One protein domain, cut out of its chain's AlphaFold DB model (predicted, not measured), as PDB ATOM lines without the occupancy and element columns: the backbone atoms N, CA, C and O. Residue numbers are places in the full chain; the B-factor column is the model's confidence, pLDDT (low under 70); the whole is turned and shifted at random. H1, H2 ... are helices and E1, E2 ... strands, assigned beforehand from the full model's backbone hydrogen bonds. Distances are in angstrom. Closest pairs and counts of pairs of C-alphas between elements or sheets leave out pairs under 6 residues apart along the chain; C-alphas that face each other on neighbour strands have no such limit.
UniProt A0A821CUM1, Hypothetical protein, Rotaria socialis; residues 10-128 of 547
ATOM      1  N   ILE A  10      -0.549  27.093   0.374       85.44
ATOM      2  CA  ILE A  10      -1.093  27.916  -0.712       85.44
ATOM      3  C   ILE A  10       0.005  28.058  -1.760       85.44
ATOM      4  O   ILE A  10       1.031  28.679  -1.490       85.44
ATOM      5  N   ARG A  11      -0.211  27.501  -2.955       85.56
ATOM      6  CA  ARG A  11       0.669  27.715  -4.110       85.56
ATOM      7  C   ARG A  11       0.035  28.734  -5.059       85.56
ATOM      8  O   ARG A  11      -1.169  28.694  -5.307       85.56
ATOM      9  N   VAL A  12       0.853  29.645  -5.569       83.94
ATOM     10  CA  VAL A  12       0.519  30.634  -6.592       83.94
ATOM     11  C   VAL A  12       1.418  30.364  -7.792       83.94
ATOM     12  O   VAL A  12       2.634  30.532  -7.718       83.94
ATOM     13  N   GLU A  13       0.803  29.938  -8.889       80.62
ATOM     14  CA  GLU A  13       1.452  29.711 -10.180       80.62
ATOM     15  C   GLU A  13       0.873  30.683 -11.208       80.62
ATOM     16  O   GLU A  13      -0.340  30.909 -11.254       80.62
ATOM     17  N   ALA A  14       1.729  31.236 -12.060       71.50
ATOM     18  CA  ALA A  14       1.317  32.013 -13.218       71.50
ATOM     19  C   ALA A  14       2.322  31.776 -14.342       71.50
ATOM     20  O   ALA A  14       3.509  32.050 -14.169       71.50
ATOM     21  N   SER A  15       1.851  31.288 -15.493       65.12
ATOM     22  CA  SER A  15       2.725  31.055 -16.645       65.12
ATOM     23  C   SER A  15       3.491  32.330 -16.993       65.12
ATOM     24  O   SER A  15       2.895  33.392 -17.191       65.12
ATOM     25  N   GLY A  16       4.819  32.224 -17.021       63.75
ATOM     26  CA  GLY A  16       5.705  33.368 -17.218       63.75
ATOM     27  C   GLY A  16       6.335  33.976 -15.961       63.75
ATOM     28  O   GLY A  16       7.123  34.910 -16.088       63.75
ATOM     29  N   TYR A  17       6.029  33.462 -14.771       73.12
ATOM     30  CA  TYR A  17       6.531  33.975 -13.492       73.12
ATOM     31  C   TYR A  17       7.060  32.840 -12.609       73.12
ATOM     32  O   TYR A  17       6.778  31.675 -12.859       73.12
ATOM     33  N   ALA A  18       7.824  33.179 -11.569       80.25
ATOM     34  CA  ALA A  18       8.266  32.207 -10.572       80.25
ATOM     35  C   ALA A  18       7.072  31.649  -9.774       80.25
ATOM     36  O   ALA A  18       6.174  32.401  -9.385       80.25
ATOM     37  N   THR A  19       7.089  30.345  -9.505       85.19
ATOM     38  CA  THR A  19       6.077  29.660  -8.689       85.19
ATOM     39  C   THR A  19       6.346  29.925  -7.213       85.19
ATOM     40  O   THR A  19       7.473  29.752  -6.754       85.19
ATOM     41  N   VAL A  20       5.326  30.319  -6.446       88.94
ATOM     42  CA  VAL A  20       5.471  30.638  -5.014       88.94
ATOM     43  C   VAL A  20       4.572  29.740  -4.170       88.94
ATOM     44  O   VAL A  20       3.367  29.675  -4.400       88.94
ATOM     45  N   ALA A  21       5.136  29.056  -3.176       88.88
ATOM     46  CA  ALA A  21       4.440  28.150  -2.268       88.88
ATOM     47  C   ALA A  21       4.611  28.590  -0.806       88.88
ATOM     48  O   ALA A  21       5.716  28.579  -0.269       88.88
ATOM     49  N   PHE A  22       3.504  28.933  -0.150       90.00
ATOM     50  CA  PHE A  22       3.453  29.318   1.260       90.00
ATOM     51  C   PHE A  22       2.992  28.145   2.127       90.00
ATOM     52  O   PHE A  22       1.922  27.579   1.890       90.00
ATOM     53  N   ASN A  23       3.758  27.816   3.167       87.56
ATOM     54  CA  ASN A  23       3.345  26.900   4.227       87.56
ATOM     55  C   ASN A  23       2.406  27.640   5.194       87.56
ATOM     56  O   ASN A  23       2.789  28.631   5.814       87.56
ATOM     57  N   CYS A  24       1.164  27.173   5.336       84.62
ATOM     58  CA  CYS A  24       0.157  27.878   6.133       84.62
ATOM     59  C   CYS A  24       0.241  27.609   7.647       84.62
ATOM     60  O   CYS A  24      -0.506  28.234   8.398       84.62
ATOM     61  N   GLU A  25       1.112  26.702   8.106       85.94
ATOM     62  CA  GLU A  25       1.370  26.480   9.537       85.94
ATOM     63  C   GLU A  25       2.612  27.229  10.032       85.94
ATOM     64  O   GLU A  25       2.570  27.803  11.119       85.94
ATOM     65  N   THR A  26       3.701  27.242   9.257       84.25
ATOM     66  CA  THR A  26       4.958  27.906   9.656       84.25
ATOM     67  C   THR A  26       5.108  29.324   9.114       84.25
ATOM     68  O   THR A  26       5.898  30.093   9.649       84.25
ATOM     69  N   THR A  27       4.331  29.703   8.093       84.00
ATOM     70  CA  THR A  27       4.457  30.940   7.291       84.00
ATOM     71  C   THR A  27       5.715  31.047   6.422       84.00
ATOM     72  O   THR A  27       5.925  32.081   5.788       84.00
ATOM     73  N   ASP A  28       6.495  29.967   6.310       90.81
ATOM     74  CA  ASP A  28       7.624  29.884   5.377       90.81
ATOM     75  C   ASP A  28       7.147  29.928   3.912       90.81
ATOM     76  O   ASP A  28       6.038  29.494   3.577       90.81
ATOM     77  N   CYS A  29       8.001  30.434   3.024       91.44
ATOM     78  CA  CYS A  29       7.693  30.682   1.620       91.44
ATOM     79  C   CYS A  29       8.811  30.167   0.705       91.44
ATOM     80  O   CYS A  29       9.914  30.706   0.718       91.44
ATOM     81  N   ARG A  30       8.507  29.189  -0.154       91.44
ATOM     82  CA  ARG A  30       9.392  28.727  -1.233       91.44
ATOM     83  C   ARG A  30       9.047  29.428  -2.541       91.44
ATOM     84  O   ARG A  30       7.905  29.363  -2.985       91.44
ATOM     85  N   THR A  31      10.033  30.037  -3.191       90.31
ATOM     86  CA  THR A  31       9.943  30.538  -4.573       90.31
ATOM     87  C   THR A  31      10.780  29.645  -5.484       90.31
ATOM     88  O   THR A  31      11.940  29.399  -5.174       90.31
ATOM     89  N   VAL A  32      10.221  29.167  -6.596       86.31
ATOM     90  CA  VAL A  32      10.902  28.307  -7.579       86.31
ATOM     91  C   VAL A  32      10.951  29.009  -8.934       86.31
ATOM     92  O   VAL A  32       9.941  29.529  -9.414       86.31
ATOM     93  N   PHE A  33      12.130  29.014  -9.547       83.88
ATOM     94  CA  PHE A  33      12.401  29.589 -10.858       83.88
ATOM     95  C   PHE A  33      12.559  28.480 -11.912       83.88
ATOM     96  O   PHE A  33      12.923  27.345 -11.611       83.88
ATOM     97  N   ASN A  34      12.256  28.804 -13.171       73.69
ATOM     98  CA  ASN A  34      12.192  27.831 -14.270       73.69
ATOM     99  C   ASN A  34      13.565  27.291 -14.729       73.69
ATOM    100  O   ASN A  34      13.639  26.296 -15.441       73.69
ATOM    101  N   ASP A  35      14.660  27.921 -14.310       71.50
ATOM    102  CA  ASP A  35      16.015  27.386 -14.469       71.50
ATOM    103  C   ASP A  35      16.323  26.234 -13.490       71.50
ATOM    104  O   ASP A  35      17.337  25.560 -13.657       71.50
ATOM    105  N   GLY A  36      15.456  25.994 -12.499       74.62
ATOM    106  CA  GLY A  36      15.635  25.020 -11.421       74.62
ATOM    107  C   GLY A  36      16.140  25.632 -10.111       74.62
ATOM    108  O   GLY A  36      16.172  24.940  -9.094       74.62
ATOM    109  N   SER A  37      16.500  26.919 -10.109       84.00
ATOM    110  CA  SER A  37      16.925  27.629  -8.901       84.00
ATOM    111  C   SER A  37      15.723  27.904  -7.984       84.00
ATOM    112  O   SER A  37      14.584  28.050  -8.438       84.00
ATOM    113  N   SER A  38      15.937  27.990  -6.671       87.69
ATOM    114  CA  SER A  38      14.864  28.281  -5.710       87.69
ATOM    115  C   SER A  38      15.343  29.057  -4.485       87.69
ATOM    116  O   SER A  38      16.523  29.059  -4.150       87.69
ATOM    117  N   VAL A  39      14.413  29.749  -3.826       92.31
ATOM    118  CA  VAL A  39      14.652  30.529  -2.606       92.31
ATOM    119  C   VAL A  39      13.602  30.157  -1.570       92.31
ATOM    120  O   VAL A  39      12.419  30.444  -1.759       92.31
ATOM    121  N   ASP A  40      14.042  29.559  -0.469       91.56
ATOM    122  CA  ASP A  40      13.247  29.403   0.744       91.56
ATOM    123  C   ASP A  40      13.427  30.631   1.637       91.56
ATOM    124  O   ASP A  40      14.547  31.065   1.907       91.56
ATOM    125  N   VAL A  41      12.311  31.182   2.106       92.06
ATOM    126  CA  VAL A  41      12.238  32.273   3.079       92.06
ATOM    127  C   VAL A  41      11.574  31.729   4.333       92.06
ATOM    128  O   VAL A  41      10.414  31.315   4.282       92.06
ATOM    129  N   PHE A  42      12.287  31.739   5.454       91.44
ATOM    130  CA  PHE A  42      11.792  31.214   6.723       91.44
ATOM    131  C   PHE A  42      11.217  32.324   7.606       91.44
ATOM    132  O   PHE A  42      11.674  33.470   7.576       91.44
ATOM    133  N   ALA A  43      10.220  31.995   8.427       85.75
ATOM    134  CA  ALA A  43       9.469  32.971   9.223       85.75
ATOM    135  C   ALA A  43      10.291  33.720  10.297       85.75
ATOM    136  O   ALA A  43       9.847  34.750  10.809       85.75
ATOM    137  N   ASN A  44      11.489  33.235  10.629       84.62
ATOM    138  CA  ASN A  44      12.462  33.926  11.482       84.62
ATOM    139  C   ASN A  44      13.261  35.025  10.751       84.62
ATOM    140  O   ASN A  44      13.912  35.836  11.401       84.62
ATOM    141  N   GLY A  45      13.210  35.075   9.416       81.38
ATOM    142  CA  GLY A  45      13.986  36.011   8.600       81.38
ATOM    143  C   GLY A  45      15.312  35.457   8.071       81.38
ATOM    144  O   GLY A  45      16.130  36.245   7.599       81.38
ATOM    145  N   THR A  46      15.528  34.138   8.121       89.62
ATOM    146  CA  THR A  46      16.603  33.477   7.353       89.62
ATOM    147  C   THR A  46      16.148  33.076   5.952       89.62
ATOM    148  O   THR A  46      14.953  32.895   5.704       89.62
ATOM    149  N   TYR A  47      17.106  32.927   5.036       91.81
ATOM    150  CA  TYR A  47      16.864  32.572   3.638       91.81
ATOM    151  C   TYR A  47      17.802  31.434   3.222       91.81
ATOM    152  O   TYR A  47      18.988  31.498   3.534       91.81
ATOM    153  N   SER A  48      17.313  30.448   2.470       90.88
ATOM    154  CA  SER A  48      18.163  29.475   1.765       90.88
ATOM    155  C   SER A  48      17.963  29.635   0.263       90.88
ATOM    156  O   SER A  48      16.865  29.408  -0.242       90.88
ATOM    157  N   ILE A  49      19.017  30.009  -0.455       90.31
ATOM    158  CA  ILE A  49      19.047  30.038  -1.921       90.31
ATOM    159  C   ILE A  49      19.691  28.738  -2.405       90.31
ATOM    160  O   ILE A  49      20.731  28.332  -1.887       90.31
ATOM    161  N   PHE A  50      19.081  28.109  -3.403       86.00
ATOM    162  CA  PHE A  50      19.583  26.930  -4.099       86.00
ATOM    163  C   PHE A  50      19.726  27.287  -5.581       86.00
ATOM    164  O   PHE A  50      18.734  27.682  -6.200       86.00
ATOM    165  N   GLU A  51      20.920  27.158  -6.157       82.62
ATOM    166  CA  GLU A  51      21.115  27.327  -7.602       82.62
ATOM    167  C   GLU A  51      20.909  26.010  -8.367       82.62
ATOM    168  O   GLU A  51      21.020  24.909  -7.823       82.62
ATOM    169  N   SER A  52      20.579  26.135  -9.656       68.69
ATOM    170  CA  SER A  52      20.263  25.018 -10.563       68.69
ATOM    171  C   SER A  52      21.351  23.935 -10.711       68.69
ATOM    172  O   SER A  52      21.062  22.839 -11.199       68.69
ATOM    173  N   ASP A  53      22.589  24.204 -10.293       65.19
ATOM    174  CA  ASP A  53      23.724  23.271 -10.305       65.19
ATOM    175  C   ASP A  53      23.943  22.525  -8.970       65.19
ATOM    176  O   ASP A  53      24.773  21.609  -8.894       65.19
ATOM    177  N   GLY A  54      23.171  22.876  -7.937       68.31
ATOM    178  CA  GLY A  54      23.236  22.299  -6.599       68.31
ATOM    179  C   GLY A  54      24.077  23.079  -5.585       68.31
ATOM    180  O   GLY A  54      24.286  22.551  -4.493       68.31
ATOM    181  N   GLU A  55      24.562  24.289  -5.882       76.00
ATOM    182  CA  GLU A  55      25.132  25.162  -4.841       76.00
ATOM    183  C   GLU A  55      24.049  25.730  -3.903       76.00
ATOM    184  O   GLU A  55      22.905  25.965  -4.308       76.00
ATOM    185  N   LYS A  56      24.405  25.932  -2.624       84.19
ATOM    186  CA  LYS A  56      23.492  26.425  -1.583       84.19
ATOM    187  C   LYS A  56      24.092  27.602  -0.807       84.19
ATOM    188  O   LYS A  56      25.219  27.529  -0.319       84.19
ATOM    189  N   PHE A  57      23.282  28.644  -0.623       87.50
ATOM    190  CA  PHE A  57      23.614  29.860   0.115       87.50
ATOM    191  C   PHE A  57      22.598  30.062   1.247       87.50
ATOM    192  O   PHE A  57      21.431  30.352   0.990       87.50
ATOM    193  N   ASP A  58      23.031  29.928   2.498       87.44
ATOM    194  CA  ASP A  58      22.219  30.214   3.684       87.44
ATOM    195  C   ASP A  58      22.514  31.624   4.206       87.44
ATOM    196  O   ASP A  58      23.642  31.932   4.584       87.44
ATOM    197  N   ILE A  59      21.502  32.488   4.252       90.12
ATOM    198  CA  ILE A  59      21.602  33.861   4.759       90.12
ATOM    199  C   ILE A  59      20.940  33.925   6.136       90.12
ATOM    200  O   ILE A  59      19.732  33.716   6.274       90.12
ATOM    201  N   ASN A  60      21.744  34.228   7.154       87.38
ATOM    202  CA  ASN A  60      21.303  34.325   8.543       87.38
ATOM    203  C   ASN A  60      20.602  35.662   8.845       87.38
ATOM    204  O   ASN A  60      20.768  36.644   8.123       87.38
ATOM    205  N   GLU A  61      19.889  35.733   9.975       84.56
ATOM    206  CA  GLU A  61      19.130  36.918  10.434       84.56
ATOM    207  C   GLU A  61      20.000  38.191  10.554       84.56
ATOM    208  O   GLU A  61      19.514  39.310  10.400       84.56
ATOM    209  N   ASN A  62      21.308  38.017  10.775       81.00
ATOM    210  CA  ASN A  62      22.318  39.079  10.864       81.00
ATOM    211  C   ASN A  62      22.798  39.628   9.502       81.00
ATOM    212  O   ASN A  62      23.592  40.572   9.479       81.00
ATOM    213  N   GLY A  63      22.398  39.012   8.384       78.88
ATOM    214  CA  GLY A  63      22.959  39.257   7.048       78.88
ATOM    215  C   GLY A  63      24.222  38.446   6.718       78.88
ATOM    216  O   GLY A  63      24.774  38.605   5.633       78.88
ATOM    217  N   ASP A  64      24.679  37.575   7.625       85.19
ATOM    218  CA  ASP A  64      25.839  36.703   7.398       85.19
ATOM    219  C   ASP A  64      25.480  35.566   6.424       85.19
ATOM    220  O   ASP A  64      24.540  34.806   6.681       85.19
ATOM    221  N   VAL A  65      26.243  35.423   5.337       87.50
ATOM    222  CA  VAL A  65      26.037  34.411   4.289       87.50
ATOM    223  C   VAL A  65      26.972  33.222   4.502       87.50
ATOM    224  O   VAL A  65      28.182  33.383   4.644       87.50
ATOM    225  N   LEU A  66      26.414  32.019   4.475       85.38
ATOM    226  CA  LEU A  66      27.116  30.745   4.442       85.38
ATOM    227  C   LEU A  66      26.949  30.123   3.050       85.38
ATOM    228  O   LEU A  66      25.843  29.768   2.659       85.38
ATOM    229  N   LEU A  67      28.056  29.961   2.331       82.44
ATOM    230  CA  LEU A  67      28.141  29.180   1.104       82.44
ATOM    231  C   LEU A  67      28.543  27.749   1.474       82.44
ATOM    232  O   LEU A  67      29.644  27.518   1.995       82.44
ATOM    233  N   ASP A  68      27.651  26.799   1.209       74.00
ATOM    234  CA  ASP A  68      27.891  25.371   1.398       74.00
ATOM    235  C   ASP A  68      28.130  24.691   0.046       74.00
ATOM    236  O   ASP A  68      27.198  24.390  -0.705       74.00
ATOM    237  N   PHE A  69      29.401  24.415  -0.256       70.56
ATOM    238  CA  PHE A  69      29.762  23.740  -1.495       70.56
ATOM    239  C   PHE A  69      29.533  22.221  -1.437       70.56
ATOM    240  O   PHE A  69      29.650  21.597  -2.488       70.56
ATOM    241  N   GLN A  70      29.169  21.602  -0.295       65.06
ATOM    242  CA  GLN A  70      28.965  20.140  -0.181       65.06
ATOM    243  C   GLN A  70      28.005  19.576  -1.240       65.06
ATOM    244  O   GLN A  70      28.170  18.447  -1.709       65.06
ATOM    245  N   GLN A  71      26.998  20.360  -1.625       61.75
ATOM    246  CA  GLN A  71      25.963  19.942  -2.570       61.75
ATOM    247  C   GLN A  71      26.325  20.232  -4.039       61.75
ATOM    248  O   GLN A  71      25.698  19.657  -4.935       61.75
ATOM    249  N   SER A  72      27.388  20.999  -4.300       63.91
ATOM    250  CA  SER A  72      27.891  21.275  -5.652       63.91
ATOM    251  C   SER A  72      28.323  19.999  -6.389       63.91
ATOM    252  O   SER A  72      28.763  19.005  -5.795       63.91
ATOM    253  N   THR A  73      28.259  20.025  -7.722       61.78
ATOM    254  CA  THR A  73      28.812  18.942  -8.559       61.78
ATOM    255  C   THR A  73      30.331  18.788  -8.404       61.78
ATOM    256  O   THR A  73      30.853  17.682  -8.549       61.78
ATOM    257  N   TYR A  74      31.043  19.869  -8.063       62.31
ATOM    258  CA  TYR A  74      32.488  19.853  -7.838       62.31
ATOM    259  C   TYR A  74      32.864  19.135  -6.534       62.31
ATOM    260  O   TYR A  74      33.699  18.231  -6.559       62.31
ATOM    261  N   ALA A  75      32.219  19.462  -5.409       62.97
ATOM    262  CA  ALA A  75      32.507  18.832  -4.119       62.97
ATOM    263  C   ALA A  75      32.241  17.324  -4.121       62.97
ATOM    264  O   ALA A  75      33.050  16.564  -3.596       62.97
ATOM    265  N   LYS A  76      31.158  16.878  -4.771       66.19
ATOM    266  CA  LYS A  76      30.853  15.445  -4.940       66.19
ATOM    267  C   LYS A  76      32.010  14.709  -5.623       66.19
ATOM    268  O   LYS A  76      32.477  13.698  -5.106       66.19
ATOM    269  N   ARG A  77      32.566  15.284  -6.698       64.06
ATOM    270  CA  ARG A  77      33.755  14.755  -7.383       64.06
ATOM    271  C   ARG A  77      35.010  14.762  -6.497       64.06
ATOM    272  O   ARG A  77      35.802  13.823  -6.561       64.06
ATOM    273  N   VAL A  78      35.210  15.799  -5.679       62.50
ATOM    274  CA  VAL A  78      36.320  15.835  -4.706       62.50
ATOM    275  C   VAL A  78      36.162  14.705  -3.682       62.50
ATOM    276  O   VAL A  78      37.123  13.979  -3.456       62.50
ATOM    277  N   GLN A  79      34.961  14.489  -3.136       65.81
ATOM    278  CA  GLN A  79      34.682  13.430  -2.159       65.81
ATOM    279  C   GLN A  79      34.865  12.017  -2.740       65.81
ATOM    280  O   GLN A  79      35.399  11.136  -2.065       65.81
ATOM    281  N   GLU A  80      34.454  11.801  -3.995       65.00
ATOM    282  CA  GLU A  80      34.645  10.541  -4.731       65.00
ATOM    283  C   GLU A  80      36.128  10.200  -4.936       65.00
ATOM    284  O   GLU A  80      36.522   9.041  -4.812       65.00
ATOM    285  N   LEU A  81      36.960  11.206  -5.231       63.00
ATOM    286  CA  LEU A  81      38.400  11.035  -5.449       63.00
ATOM    287  C   LEU A  81      39.214  11.031  -4.144       63.00
ATOM    288  O   LEU A  81      40.296  10.444  -4.100       63.00
ATOM    289  N   LEU A  82      38.727  11.707  -3.102       61.47
ATOM    290  CA  LEU A  82      39.437  11.981  -1.853       61.47
ATOM    291  C   LEU A  82      38.480  11.858  -0.659       61.47
ATOM    292  O   LEU A  82      38.024  12.845  -0.084       61.47
ATOM    293  N   SER A  83      38.231  10.618  -0.237       56.56
ATOM    294  CA  SER A  83      37.228  10.248   0.778       56.56
ATOM    295  C   SER A  83      37.369  10.933   2.147       56.56
ATOM    296  O   SER A  83      36.428  10.896   2.933       56.56
ATOM    297  N   ASN A  84      38.523  11.550   2.429       60.53
ATOM    298  CA  ASN A  84      38.899  12.127   3.725       60.53
ATOM    299  C   ASN A  84      38.986  13.669   3.719       60.53
ATOM    300  O   ASN A  84      39.512  14.245   4.668       60.53
ATOM    301  N   VAL A  85      38.558  14.336   2.643       61.97
ATOM    302  CA  VAL A  85      38.576  15.804   2.531       61.97
ATOM    303  C   VAL A  85      37.182  16.330   2.851       61.97
ATOM    304  O   VAL A  85      36.221  15.936   2.193       61.97
ATOM    305  N   GLU A  86      37.055  17.200   3.856       62.50
ATOM    306  CA  GLU A  86      35.802  17.927   4.085       62.50
ATOM    307  C   GLU A  86      35.598  18.943   2.947       62.50
ATOM    308  O   GLU A  86      36.541  19.677   2.625       62.50
ATOM    309  N   PRO A  87      34.413  19.005   2.312       62.50
ATOM    310  CA  PRO A  87      34.172  19.957   1.239       62.50
ATOM    311  C   PRO A  87      34.327  21.409   1.678       62.50
ATOM    312  O   PRO A  87      34.050  21.770   2.823       62.50
ATOM    313  N   SER A  88      34.729  22.247   0.723       68.44
ATOM    314  CA  SER A  88      34.888  23.679   0.932       68.44
ATOM    315  C   SER A  88      33.650  24.330   1.540       68.44
ATOM    316  O   SER A  88      32.509  24.012   1.205       68.44
ATOM    317  N   LYS A  89      33.905  25.310   2.399       75.94
ATOM    318  CA  LYS A  89      32.900  26.144   3.052       75.94
ATOM    319  C   LYS A  89      33.388  27.581   2.998       75.94
ATOM    320  O   LYS A  89      34.566  27.821   3.263       75.94
ATOM    321  N   CYS A  90      32.505  28.522   2.678       83.12
ATOM    322  CA  CYS A  90      32.802  29.948   2.776       83.12
ATOM    323  C   CYS A  90      31.750  30.648   3.640       83.12
ATOM    324  O   CYS A  90      30.557  30.380   3.537       83.12
ATOM    325  N   ILE A  91      32.209  31.528   4.524       85.19
ATOM    326  CA  ILE A  91      31.396  32.379   5.382       85.19
ATOM    327  C   ILE A  91      31.733  33.825   5.025       85.19
ATOM    328  O   ILE A  91      32.902  34.210   5.006       85.19
ATOM    329  N   MET A  92      30.705  34.623   4.760       87.31
ATOM    330  CA  MET A  92      30.801  36.060   4.535       87.31
ATOM    331  C   MET A  92      29.974  36.776   5.603       87.31
ATOM    332  O   MET A  92      28.745  36.739   5.556       87.31
ATOM    333  N   SER A  93      30.624  37.415   6.576       85.75
ATOM    334  CA  SER A  93      29.930  38.204   7.599       85.75
ATOM    335  C   SER A  93      29.848  39.670   7.198       85.75
ATOM    336  O   SER A  93      30.835  40.266   6.768       85.75
ATOM    337  N   GLN A  94      28.676  40.278   7.385       77.94
ATOM    338  CA  GLN A  94      28.504  41.715   7.161       77.94
ATOM    339  C   GLN A  94      28.948  42.555   8.374       77.94
ATOM    340  O   GLN A  94      29.310  43.719   8.209       77.94
ATOM    341  N   ASN A  95      28.892  41.983   9.583       78.81
ATOM    342  CA  ASN A  95      28.976  42.732  10.843       78.81
ATOM    343  C   ASN A  95      30.032  42.202  11.837       78.81
ATOM    344  O   ASN A  95      30.212  42.803  12.896       78.81
ATOM    345  N   GLY A  96      30.707  41.087  11.537       78.50
ATOM    346  CA  GLY A  96      31.759  40.509  12.376       78.50
ATOM    347  C   GLY A  96      33.162  41.063  12.096       78.50
ATOM    348  O   GLY A  96      33.444  41.580  11.017       78.50
ATOM    349  N   ASP A  97      34.077  40.880  13.057       81.06
ATOM    350  CA  ASP A  97      35.503  41.227  12.906       81.06
ATOM    351  C   ASP A  97      36.197  40.428  11.781       81.06
ATOM    352  O   ASP A  97      37.213  40.863  11.241       81.06
ATOM    353  N   LEU A  98      35.641  39.268  11.415       82.56
ATOM    354  CA  LEU A  98      36.059  38.402  10.315       82.56
ATOM    355  C   LEU A  98      34.993  38.469   9.208       82.56
ATOM    356  O   LEU A  98      33.944  37.839   9.322       82.56
ATOM    357  N   ILE A  99      35.254  39.254   8.160       86.38
ATOM    358  CA  ILE A  99      34.304  39.516   7.063       86.38
ATOM    359  C   ILE A  99      34.243  38.347   6.076       86.38
ATOM    360  O   ILE A  99      33.189  38.078   5.511       86.38
ATOM    361  N   PHE A 100      35.356  37.648   5.861       86.69
ATOM    362  CA  PHE A 100      35.432  36.510   4.947       86.69
ATOM    363  C   PHE A 100      36.266  35.397   5.573       86.69
ATOM    364  O   PHE A 100      37.369  35.656   6.054       86.69
ATOM    365  N   ASP A 101      35.763  34.168   5.522       86.62
ATOM    366  CA  ASP A 101      36.491  32.958   5.894       86.62
ATOM    367  C   ASP A 101      36.133  31.829   4.923       86.62
ATOM    368  O   ASP A 101      34.970  31.435   4.842       86.62
ATOM    369  N   ALA A 102      37.097  31.325   4.154       84.88
ATOM    370  CA  ALA A 102      36.872  30.257   3.182       84.88
ATOM    371  C   ALA A 102      37.958  29.185   3.246       84.88
ATOM    372  O   ALA A 102      39.144  29.501   3.186       84.88
ATOM    373  N   VAL A 103      37.558  27.916   3.305       82.19
ATOM    374  CA  VAL A 103      38.478  26.770   3.257       82.19
ATOM    375  C   VAL A 103      38.429  26.147   1.864       82.19
ATOM    376  O   VAL A 103      37.365  25.714   1.418       82.19
ATOM    377  N   ASP A 104      39.561  26.110   1.161       74.50
ATOM    378  CA  ASP A 104      39.663  25.439  -0.140       74.50
ATOM    379  C   ASP A 104      39.762  23.905  -0.006       74.50
ATOM    380  O   ASP A 104      39.909  23.349   1.084       74.50
ATOM    381  N   TYR A 105      39.691  23.197  -1.135       66.75
ATOM    382  CA  TYR A 105      39.822  21.739  -1.155       66.75
ATOM    383  C   TYR A 105      41.246  21.258  -0.804       66.75
ATOM    384  O   TYR A 105      41.412  20.079  -0.511       66.75
ATOM    385  N   GLU A 106      42.271  22.123  -0.812       67.06
ATOM    386  CA  GLU A 106      43.624  21.815  -0.313       67.06
ATOM    387  C   GLU A 106      43.728  21.948   1.220       67.06
ATOM    388  O   GLU A 106      44.792  21.677   1.782       67.06
ATOM    389  N   GLN A 107      42.630  22.328   1.888       73.69
ATOM    390  CA  GLN A 107      42.546  22.672   3.310       73.69
ATOM    391  C   GLN A 107      43.415  23.893   3.679       73.69
ATOM    392  O   GLN A 107      43.984  23.984   4.774       73.69
ATOM    393  N   THR A 108      43.502  24.854   2.756       79.69
ATOM    394  CA  THR A 108      43.990  26.219   2.987       79.69
ATOM    395  C   THR A 108      42.818  27.098   3.424       79.69
ATOM    396  O   THR A 108      41.856  27.277   2.677       79.69
ATOM    397  N   GLN A 109      42.897  27.675   4.624       83.00
ATOM    398  CA  GLN A 109      41.917  28.642   5.124       83.00
ATOM    399  C   GLN A 109      42.334  30.064   4.719       83.00
ATOM    400  O   GLN A 109      43.412  30.528   5.098       83.00
ATOM    401  N   TYR A 110      41.476  30.765   3.985       85.31
ATOM    402  CA  TYR A 110      41.635  32.148   3.541       85.31
ATOM    403  C   TYR A 110      40.717  33.070   4.342       85.31
ATOM    404  O   TYR A 110      39.496  32.966   4.242       85.31
ATOM    405  N   CYS A 111      41.299  34.004   5.092       86.75
ATOM    406  CA  CYS A 111      40.562  34.921   5.955       86.75
ATOM    407  C   CYS A 111      40.787  36.389   5.561       86.75
ATOM    408  O   CYS A 111      41.905  36.780   5.205       86.75
ATOM    409  N   VAL A 112      39.747  37.214   5.709       87.88
ATOM    410  CA  VAL A 112      39.816  38.683   5.628       87.88
ATOM    411  C   VAL A 112      39.100  39.296   6.826       87.88
ATOM    412  O   VAL A 112      37.907  39.071   7.031       87.88
ATOM    413  N   GLU A 113      39.824  40.085   7.611       87.12
ATOM    414  CA  GLU A 113      39.281  40.809   8.763       87.12
ATOM    415  C   GLU A 113      38.669  42.162   8.359       87.12
ATOM    416  O   GLU A 113      39.022  42.750   7.336       87.12
ATOM    417  N   ALA A 114      37.794  42.714   9.206       83.62
ATOM    418  CA  ALA A 114      37.196  44.045   9.041       83.62
ATOM    419  C   ALA A 114      38.224  45.197   9.055       83.62
ATOM    420  O   ALA A 114      37.933  46.314   8.626       83.62
ATOM    421  N   SER A 115      39.449  44.914   9.505       81.75
ATOM    422  CA  SER A 115      40.635  45.771   9.389       81.75
ATOM    423  C   SER A 115      41.166  45.906   7.952       81.75
ATOM    424  O   SER A 115      41.975  46.795   7.682       81.75
ATOM    425  N   GLY A 116      40.753  45.017   7.042       74.12
ATOM    426  CA  GLY A 116      41.370  44.819   5.733       74.12
ATOM    427  C   GLY A 116      42.641  43.960   5.766       74.12
ATOM    428  O   GLY A 116      43.266  43.788   4.719       74.12
ATOM    429  N   GLU A 117      43.047  43.412   6.921       76.06
ATOM    430  CA  GLU A 117      44.134  42.424   6.964       76.06
ATOM    431  C   GLU A 117      43.665  41.084   6.370       76.06
ATOM    432  O   GLU A 117      42.622  40.537   6.731       76.06
ATOM    433  N   THR A 118      44.461  40.550   5.442       82.81
ATOM    434  CA  THR A 118      44.223  39.276   4.748       82.81
ATOM    435  C   THR A 118      45.277  38.255   5.153       82.81
ATOM    436  O   THR A 118      46.472  38.574   5.113       82.81
ATOM    437  N   TYR A 119      44.892  37.014   5.444       82.25
ATOM    438  CA  TYR A 119      45.860  35.938   5.664       82.25
ATOM    439  C   TYR A 119      45.372  34.581   5.153       82.25
ATOM    440  O   TYR A 119      44.180  34.288   5.143       82.25
ATOM    441  N   ALA A 120      46.328  33.738   4.762       83.31
ATOM    442  CA  ALA A 120      46.108  32.330   4.462       83.31
ATOM    443  C   ALA A 120      46.773  31.471   5.548       83.31
ATOM    444  O   ALA A 120      47.932  31.705   5.902       83.31
ATOM    445  N   LYS A 121      46.046  30.486   6.075       77.81
ATOM    446  CA  LYS A 121      46.555  29.441   6.969       77.81
ATOM    447  C   LYS A 121      46.534  28.121   6.203       77.81
ATOM    448  O   LYS A 121      45.469  27.584   5.916       77.81
ATOM    449  N   GLU A 122      47.708  27.600   5.878       71.19
ATOM    450  CA  GLU A 122      47.844  26.233   5.371       71.19
ATOM    451  C   GLU A 122      47.718  25.263   6.554       71.19
ATOM    452  O   GLU A 122      48.434  25.417   7.545       71.19
ATOM    453  N   THR A 123      46.820  24.277   6.475       59.81
ATOM    454  CA  THR A 123      46.799  23.166   7.440       59.81
ATOM    455  C   THR A 123      47.793  22.074   7.028       59.81
ATOM    456  O   THR A 123      48.143  21.934   5.853       59.81
ATOM    457  N   ASP A 124      48.252  21.263   7.987       54.97
ATOM    458  CA  ASP A 124      49.286  20.240   7.748       54.97
ATOM    459  C   ASP A 124      48.895  19.185   6.687       54.97
ATOM    460  O   ASP A 124      49.765  18.574   6.055       54.97
ATOM    461  N   HIS A 125      47.593  19.023   6.410       51.88
ATOM    462  CA  HIS A 125      47.055  18.135   5.372       51.88
ATOM    463  C   HIS A 125      47.599  18.429   3.964       51.88
ATOM    464  O   HIS A 125      47.717  17.510   3.143       51.88
ATOM    465  N   ARG A 126      48.024  19.669   3.687       48.16
ATOM    466  CA  ARG A 126      48.544  20.080   2.374       48.16
ATOM    467  C   ARG A 126      49.801  19.314   1.934       48.16
ATOM    468  O   ARG A 126      50.133  19.284   0.748       48.16
ATOM    469  N   GLN A 127      50.504  18.642   2.853       49.06
ATOM    470  CA  GLN A 127      51.634  17.776   2.496       49.06
ATOM    471  C   GLN A 127      51.209  16.466   1.807       49.06
ATOM    472  O   GLN A 127      51.984  15.940   1.010       49.06
ATOM    473  N   MET A 128      49.986  15.972   2.044       47.09
ATOM    474  CA  MET A 128      49.458  14.753   1.408       47.09
ATOM    475  C   MET A 128      48.838  15.009   0.024       47.09
ATOM    476  O   MET A 128      48.836  14.120  -0.821       47.09
TER     477      MET A 128
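What this domain is: This is residues 10 to 128 of the 547 residues of the protein "Hypothetical protein" of Rotaria socialis (UniProt A0A821CUM1). What is the main picture? One long, twisted sheet makes the domain, a single layer of eleven short strands side by side in chain order, E1 to E11, like a ribbon; neither face bears a named helix. H1 and its links form a loop beyond the ends of E7 and E8, and little H2 follows E11 at the last edge. What are its parts and size? The printed part has 119 residues, of the mixed class, in the order E1 to E7, H1, E8 to E11, H2, and the sheet is antiparallel throughout. It is loose, with a radius of gyration of the C-alphas of 17.7 A, and spans 54 by 37 by 26 A.

Where its parts are: Where do the first seven strands run? E1 is residues 10 to 12, from C-alpha 10 at (-1.093, 27.916, -0.712); E2 is 19 to 23, 13.5 A long. E3 is 29 to 32, E4 38 to 41, E5 47 to 50, E6 56 to 59 and E7 65 to 68. What comes after them? H1 is residues 73 to 81, 12.8 A long, from C-alpha 73 at (28.812, 18.942, -8.559). E8 is 89 to 92, E9 98 to 103, 13.8 A, E10 108 to 113, 16.4 A, and E11 118 to 122, 13.6 A. H2, residues 124 to 127, ends with C-alpha 127 at (51.634, 17.776, 2.496).

How they stand to each other: How are the strands joined? E1 to E7 form a meander, each strand the antiparallel neighbour of the one before, and E8 to E11 form another. In the hairpin E1 and E2, N 10 and O 22 are 2.9 A apart, within hydrogen-bond range. What joins the two meanders? E7 and E8 are antiparallel at 170 degrees; N 65 and O 92 are 2.8 A apart, within hydrogen-bond range. How does the sheet twist? From edge strand E1 to edge strand E11 the strands' lines turn by 114 degrees. Where are the helices? H1 and H2 are not on the sheet and are apart; the closest C-alphas of E10 and H2, those of Thr 108 and Arg 126, are 7.7 A apart. In H1 every O i to N i+4 pair is within hydrogen-bond range, while H2 is too short for one.

The domain as a whole: How far does it reach? The two C-alphas farthest apart, those of Ala 14 and Gln 127, are 54.6 A apart. Are there cuts or long links? The printed part has no cut, and no link is long. Where is confidence low? The mean pLDDT of the printed part is 77.7, and residues 15 to 16, 52 to 54, 70 to 88, 105 to 106 and 123 to 128 of this model are under 70.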